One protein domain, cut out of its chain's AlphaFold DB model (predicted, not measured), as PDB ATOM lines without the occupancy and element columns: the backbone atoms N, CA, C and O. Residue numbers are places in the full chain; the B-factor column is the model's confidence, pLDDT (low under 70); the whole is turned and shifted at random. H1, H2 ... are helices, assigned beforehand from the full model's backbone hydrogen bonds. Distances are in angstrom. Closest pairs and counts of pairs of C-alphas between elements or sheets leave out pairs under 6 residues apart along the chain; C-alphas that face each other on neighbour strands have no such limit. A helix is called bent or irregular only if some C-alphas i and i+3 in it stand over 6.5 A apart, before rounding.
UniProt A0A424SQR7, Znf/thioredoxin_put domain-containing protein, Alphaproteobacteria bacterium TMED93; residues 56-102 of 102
ATOM      1  N   TYR A  56     -53.639   5.912 -43.675       67.69
ATOM      2  CA  TYR A  56     -53.883   4.659 -44.378       67.69
ATOM      3  C   TYR A  56     -52.997   4.477 -45.622       67.69
ATOM      4  O   TYR A  56     -52.719   3.348 -46.013       67.69
ATOM      5  N   SER A  57     -52.507   5.566 -46.230       76.75
ATOM      6  CA  SER A  57     -51.631   5.477 -47.407       76.75
ATOM      7  C   SER A  57     -50.316   4.771 -47.083       76.75
ATOM      8  O   SER A  57     -49.829   3.995 -47.897       76.75
ATOM      9  N   TYR A  58     -49.758   5.002 -45.892       85.12
ATOM     10  CA  TYR A  58     -48.530   4.335 -45.462       85.12
ATOM     11  C   TYR A  58     -48.745   2.828 -45.278       85.12
ATOM     12  O   TYR A  58     -47.945   2.028 -45.753       85.12
ATOM     13  N   VAL A  59     -49.869   2.435 -44.672       87.44
ATOM     14  CA  VAL A  59     -50.236   1.022 -44.482       87.44
ATOM     15  C   VAL A  59     -50.444   0.321 -45.828       87.44
ATOM     16  O   VAL A  59     -50.005  -0.813 -46.004       87.44
ATOM     17  N   LEU A  60     -51.065   0.991 -46.803       87.62
ATOM     18  CA  LEU A  60     -51.237   0.444 -48.153       87.62
ATOM     19  C   LEU A  60     -49.901   0.265 -48.885       87.62
ATOM     20  O   LEU A  60     -49.671  -0.789 -49.472       87.62
ATOM     21  N   ILE A  61     -49.009   1.258 -48.814       91.44
ATOM     22  CA  ILE A  61     -47.678   1.182 -49.434       91.44
ATOM     23  C   ILE A  61     -46.854   0.062 -48.793       91.44
ATOM     24  O   ILE A  61     -46.244  -0.728 -49.508       91.44
ATOM     25  N   LEU A  62     -46.878  -0.053 -47.463       93.69
ATOM     26  CA  LEU A  62     -46.154  -1.098 -46.742       93.69
ATOM     27  C   LEU A  62     -46.608  -2.499 -47.177       93.69
ATOM     28  O   LEU A  62     -45.776  -3.337 -47.511       93.69
ATOM     29  N   ASN A  63     -47.921  -2.738 -47.229       94.19
ATOM     30  CA  ASN A  63     -48.463  -4.026 -47.667       94.19
ATOM     31  C   ASN A  63     -48.103  -4.341 -49.124       94.19
ATOM     32  O   ASN A  63     -47.774  -5.482 -49.441       94.19
ATOM     33  N   LEU A  64     -48.114  -3.335 -50.002       95.69
ATOM     34  CA  LEU A  64     -47.725  -3.508 -51.399       95.69
ATOM     35  C   LEU A  64     -46.243  -3.887 -51.527       95.69
ATOM     36  O   LEU A  64     -45.916  -4.801 -52.278       95.69
ATOM     37  N   VAL A  65     -45.360  -3.248 -50.755       96.75
ATOM     38  CA  VAL A  65     -43.923  -3.574 -50.724       96.75
ATOM     39  C   VAL A  65     -43.680  -4.991 -50.202       96.75
ATOM     40  O   VAL A  65     -42.901  -5.728 -50.804       96.75
ATOM     41  N   ILE A  66     -44.360  -5.397 -49.125       96.44
ATOM     42  CA  ILE A  66     -44.262  -6.762 -48.580       96.44
ATOM     43  C   ILE A  66     -44.698  -7.789 -49.630       96.44
ATOM     44  O   ILE A  66     -44.011  -8.789 -49.834       96.44
ATOM     45  N   LEU A  67     -45.804  -7.528 -50.330       96.44
ATOM     46  CA  LEU A  67     -46.301  -8.410 -51.385       96.44
ATOM     47  C   LEU A  67     -45.296  -8.526 -52.538       96.44
ATOM     48  O   LEU A  67     -45.029  -9.626 -53.019       96.44
ATOM     49  N   LEU A  68     -44.682  -7.413 -52.940       96.62
ATOM     50  CA  LEU A  68     -43.662  -7.388 -53.991       96.62
ATOM     51  C   LEU A  68     -42.401  -8.166 -53.587       96.62
ATOM     52  O   LEU A  68     -41.880  -8.949 -54.381       96.62
ATOM     53  N   LEU A  69     -41.948  -8.010 -52.339       96.25
ATOM     54  CA  LEU A  69     -40.834  -8.776 -51.774       96.25
ATOM     55  C   LEU A  69     -41.132 -10.277 -51.727       96.25
ATOM     56  O   LEU A  69     -40.260 -11.075 -52.062       96.25
ATOM     57  N   ALA A  70     -42.352 -10.667 -51.356       95.19
ATOM     58  CA  ALA A  70     -42.759 -12.069 -51.339       95.19
ATOM     59  C   ALA A  70     -42.725 -12.685 -52.746       95.19
ATOM     60  O   ALA A  70     -42.177 -13.771 -52.932       95.19
ATOM     61  N   VAL A  71     -43.240 -11.973 -53.755       95.38
ATOM     62  CA  VAL A  71     -43.183 -12.419 -55.156       95.38
ATOM     63  C   VAL A  71     -41.735 -12.527 -55.640       95.38
ATOM     64  O   VAL A  71     -41.363 -13.534 -56.241       95.38
ATOM     65  N   LEU A  72     -40.891 -11.536 -55.338       95.31
ATOM     66  CA  LEU A  72     -39.464 -11.570 -55.672       95.31
ATOM     67  C   LEU A  72     -38.748 -12.753 -55.021       95.31
ATOM     68  O   LEU A  72     -37.979 -13.442 -55.689       95.31
ATOM     69  N   ALA A  73     -39.021 -13.023 -53.744       92.50
ATOM     70  CA  ALA A  73     -38.464 -14.172 -53.045       92.50
ATOM     71  C   ALA A  73     -38.892 -15.486 -53.716       92.50
ATOM     72  O   ALA A  73     -38.046 -16.329 -53.995       92.50
ATOM     73  N   LEU A  74     -40.173 -15.648 -54.059       89.81
ATOM     74  CA  LEU A  74     -40.649 -16.840 -54.769       89.81
ATOM     75  C   LEU A  74     -39.948 -17.039 -56.120       89.81
ATOM     76  O   LEU A  74     -39.648 -18.173 -56.479       89.81
ATOM     77  N   ILE A  75     -39.654 -15.959 -56.849       89.81
ATOM     78  CA  ILE A  75     -38.934 -16.029 -58.128       89.81
ATOM     79  C   ILE A  75     -37.462 -16.405 -57.910       89.81
ATOM     80  O   ILE A  75     -36.978 -17.336 -58.550       89.81
ATOM     81  N   LEU A  76     -36.760 -15.729 -56.994       89.31
ATOM     82  CA  LEU A  76     -35.337 -15.977 -56.716       89.31
ATOM     83  C   LEU A  76     -35.085 -17.367 -56.125       89.31
ATOM     84  O   LEU A  76     -34.086 -18.008 -56.439       89.31
ATOM     85  N   PHE A  77     -35.991 -17.845 -55.275       88.62
ATOM     86  CA  PHE A  77     -35.879 -19.148 -54.630       88.62
ATOM     87  C   PHE A  77     -36.613 -20.257 -55.388       88.62
ATOM     88  O   PHE A  77     -36.604 -21.388 -54.913       88.62
ATOM     89  N   LYS A  78     -37.197 -19.987 -56.565       83.19
ATOM     90  CA  LYS A  78     -37.978 -20.960 -57.347       83.19
ATOM     91  C   LYS A  78     -37.253 -22.296 -57.513       83.19
ATOM     92  O   LYS A  78     -37.835 -23.346 -57.259       83.19
ATOM     93  N   GLU A  79     -35.981 -22.261 -57.897       77.44
ATOM     94  CA  GLU A  79     -35.174 -23.469 -58.111       77.44
ATOM     95  C   GLU A  79     -34.948 -24.247 -56.808       77.44
ATOM     96  O   GLU A  79     -35.091 -25.469 -56.769       77.44
ATOM     97  N   LYS A  80     -34.687 -23.535 -55.703       78.12
ATOM     98  CA  LYS A  80     -34.530 -24.147 -54.376       78.12
ATOM     99  C   LYS A  80     -35.850 -24.686 -53.822       78.12
ATOM    100  O   LYS A  80     -35.837 -25.691 -53.121       78.12
ATOM    101  N   LEU A  81     -36.978 -24.054 -54.142       75.69
ATOM    102  CA  LEU A  81     -38.316 -24.502 -53.749       75.69
ATOM    103  C   LEU A  81     -38.702 -25.805 -54.460       75.69
ATOM    104  O   LEU A  81     -39.268 -26.693 -53.827       75.69
ATOM    105  N   VAL A  82     -38.336 -25.961 -55.738       75.81
ATOM    106  CA  VAL A  82     -38.519 -27.226 -56.473       75.81
ATOM    107  C   VAL A  82     -37.696 -28.349 -55.837       75.81
ATOM    108  O   VAL A  82     -38.228 -29.430 -55.593       75.81
ATOM    109  N   TYR A  83     -36.432 -28.081 -55.494       69.56
ATOM    110  CA  TYR A  83     -35.586 -29.057 -54.802       69.56
ATOM    111  C   TYR A  83     -36.121 -29.402 -53.403       69.56
ATOM    112  O   TYR A  83     -36.185 -30.572 -53.033       69.56
ATOM    113  N   SER A  84     -36.583 -28.397 -52.650       75.69
ATOM    114  CA  SER A  84     -37.210 -28.608 -51.344       75.69
ATOM    115  C   SER A  84     -38.424 -29.527 -51.445       75.69
ATOM    116  O   SER A  84     -38.603 -30.366 -50.570       75.69
ATOM    117  N   ASN A  85     -39.246 -29.393 -52.488       78.88
ATOM    118  CA  ASN A  85     -40.414 -30.249 -52.675       78.88
ATOM    119  C   ASN A  85     -40.017 -31.714 -52.911       78.88
ATOM    120  O   ASN A  85     -40.585 -32.598 -52.279       78.88
ATOM    121  N   SER A  86     -39.008 -31.967 -53.754       79.31
ATOM    122  CA  SER A  86     -38.487 -33.327 -53.978       79.31
ATOM    123  C   SER A  86     -37.935 -33.937 -52.689       79.31
ATOM    124  O   SER A  86     -38.273 -35.064 -52.345       79.31
ATOM    125  N   PHE A  87     -37.164 -33.158 -51.923       84.38
ATOM    126  CA  PHE A  87     -36.608 -33.601 -50.646       84.38
ATOM    127  C   PHE A  87     -37.695 -33.992 -49.635       84.38
ATOM    128  O   PHE A  87     -37.584 -35.027 -48.987       84.38
ATOM    129  N   TRP A  88     -38.765 -33.200 -49.500       85.00
ATOM    130  CA  TRP A  88     -39.864 -33.531 -48.584       85.00
ATOM    131  C   TRP A  88     -40.647 -34.769 -49.020       85.00
ATOM    132  O   TRP A  88     -41.107 -35.509 -48.153       85.00
ATOM    133  N   ILE A  89     -40.782 -35.008 -50.328       86.31
ATOM    134  CA  ILE A  89     -41.410 -36.223 -50.862       86.31
ATOM    135  C   ILE A  89     -40.563 -37.445 -50.505       86.31
ATOM    136  O   ILE A  89     -41.081 -38.376 -49.895       86.31
ATOM    137  N   GLU A  90     -39.263 -37.414 -50.795       85.50
ATOM    138  CA  GLU A  90     -38.339 -38.507 -50.462       85.50
ATOM    139  C   GLU A  90     -38.279 -38.761 -48.951       85.50
ATOM    140  O   GLU A  90     -38.290 -39.903 -48.494       85.50
ATOM    141  N   PHE A  91     -38.275 -37.694 -48.149       87.50
ATOM    142  CA  PHE A  91     -38.314 -37.790 -46.694       87.50
ATOM    143  C   PHE A  91     -39.630 -38.406 -46.209       87.50
ATOM    144  O   PHE A  91     -39.621 -39.289 -45.357       87.50
ATOM    145  N   TYR A  92     -40.767 -37.993 -46.768       88.12
ATOM    146  CA  TYR A  92     -42.071 -38.565 -46.442       88.12
ATOM    147  C   TYR A  92     -42.158 -40.051 -46.817       88.12
ATOM    148  O   TYR A  92     -42.599 -40.859 -45.999       88.12
ATOM    149  N   GLU A  93     -41.677 -40.434 -48.003       85.38
ATOM    150  CA  GLU A  93     -41.578 -41.836 -48.422       85.38
ATOM    151  C   GLU A  93     -40.659 -42.647 -47.505       85.38
ATOM    152  O   GLU A  93     -40.978 -43.783 -47.153       85.38
ATOM    153  N   PHE A  94     -39.553 -42.059 -47.044       87.56
ATOM    154  CA  PHE A  94     -38.687 -42.678 -46.046       87.56
ATOM    155  C   PHE A  94     -39.443 -42.985 -44.742       87.56
ATOM    156  O   PHE A  94     -39.339 -44.100 -44.232       87.56
ATOM    157  N   PHE A  95     -40.262 -42.058 -44.228       87.81
ATOM    158  CA  PHE A  95     -41.101 -42.337 -43.051       87.81
ATOM    159  C   PHE A  95     -42.191 -43.367 -43.324       87.81
ATOM    160  O   PHE A  95     -42.435 -44.211 -42.465       87.81
ATOM    161  N   LEU A  96     -42.824 -43.337 -44.498       84.00
ATOM    162  CA  LEU A  96     -43.798 -44.361 -44.877       84.00
ATOM    163  C   LEU A  96     -43.171 -45.758 -44.881       84.00
ATOM    164  O   LEU A  96     -43.758 -46.686 -44.336       84.00
ATOM    165  N   ASN A  97     -41.961 -45.890 -45.421       84.19
ATOM    166  CA  ASN A  97     -41.227 -47.155 -45.461       84.19
ATOM    167  C   ASN A  97     -40.730 -47.617 -44.079       84.19
ATOM    168  O   ASN A  97     -40.469 -48.803 -43.886       84.19
ATOM    169  N   LEU A  98     -40.594 -46.700 -43.116       85.00
ATOM    170  CA  LEU A  98     -40.245 -47.010 -41.726       85.00
ATOM    171  C   LEU A  98     -41.439 -47.443 -40.878       85.00
ATOM    172  O   LEU A  98     -41.235 -48.033 -39.816       85.00
ATOM    173  N   ILE A  99     -42.668 -47.139 -41.296       77.50
ATOM    174  CA  ILE A  99     -43.867 -47.613 -40.610       77.50
ATOM    175  C   ILE A  99     -44.108 -49.044 -41.100       77.50
ATOM    176  O   ILE A  99     -44.492 -49.229 -42.254       77.50
ATOM    177  N   PRO A 100     -43.902 -50.080 -40.262       68.56
ATOM    178  CA  PRO A 100     -44.224 -51.437 -40.662       68.56
ATOM    179  C   PRO A 100     -45.740 -51.519 -40.851       68.56
ATOM    180  O   PRO A 100     -46.506 -51.501 -39.885       68.56
ATOM    181  N   ILE A 101     -46.172 -51.573 -42.109       66.00
ATOM    182  CA  ILE A 101     -47.541 -51.930 -42.469       66.00
ATOM    183  C   ILE A 101     -47.720 -53.378 -41.994       66.00
ATOM    184  O   ILE A 101     -47.014 -54.271 -42.460       66.00
ATOM    185  N   LYS A 102     -48.586 -53.581 -40.996       53.88
ATOM    186  CA  LYS A 102     -49.034 -54.917 -40.580       53.88
ATOM    187  C   LYS A 102     -49.965 -55.517 -41.621       53.88
ATOM    188  O   LYS A 102     -50.809 -54.752 -42.140       53.88
TER     189      LYS A 102
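Overview. This is residues 56 to 102 of the 102 residues of the protein "Znf/thioredoxin_put domain-containing protein" of Alphaproteobacteria bacterium TMED93 (UniProt A0A424SQR7). Two straight helices of equal length, H1 and H2, follow each other end to end and make a wide-open V, with its corner at Phe 77 and a short tail after H2 at one tip. The arms do not fold back on each other, and the space between them is empty. The printed part has 47 residues with two named helices, H1 then H2, and no named strand; the class is all helix. It is extended, with a radius of gyration of the C-alphas of 18.9 A, and it spans 61 by 23 by 7 A.

Arrangement. H1, residues 56 to 76, comes first. One residue, Phe 77, is the tight link to H2, residues 78 to 98. H1 and H2 meet only through their link. The N-to-C direction of H1 has components 0.50 in x, -0.77 in y and -0.40 in z; that of H2 has -0.19, -0.86 and 0.48. In H1 and H2 every O i to N i+4 pair is within hydrogen-bond range. Neither helix is bent.

Along the chain. H1 begins at C-alpha 56, at (-53.883, 4.659, -44.378), and measures 30.4 A to C-alpha 76, at (-35.337, -15.977, -56.716). H2 begins at C-alpha 78, at (-37.978, -20.960, -57.347), and measures 30.5 A to C-alpha 98, at (-40.245, -47.010, -41.726). Residues 99 to 102 follow H2, and Lys 102 is the chain's last residue.

Size, cuts and confidence. The two C-alphas farthest apart, those of Ser 57 and Lys 102, are 60.8 A apart. Residues 56 to 102 stand free. The printed part has no cut. The mean pLDDT of the printed part is 84.9, with 91 for H1 and 82 for H2; residue 56, residue 83 and residues 100 to 102 are under 70.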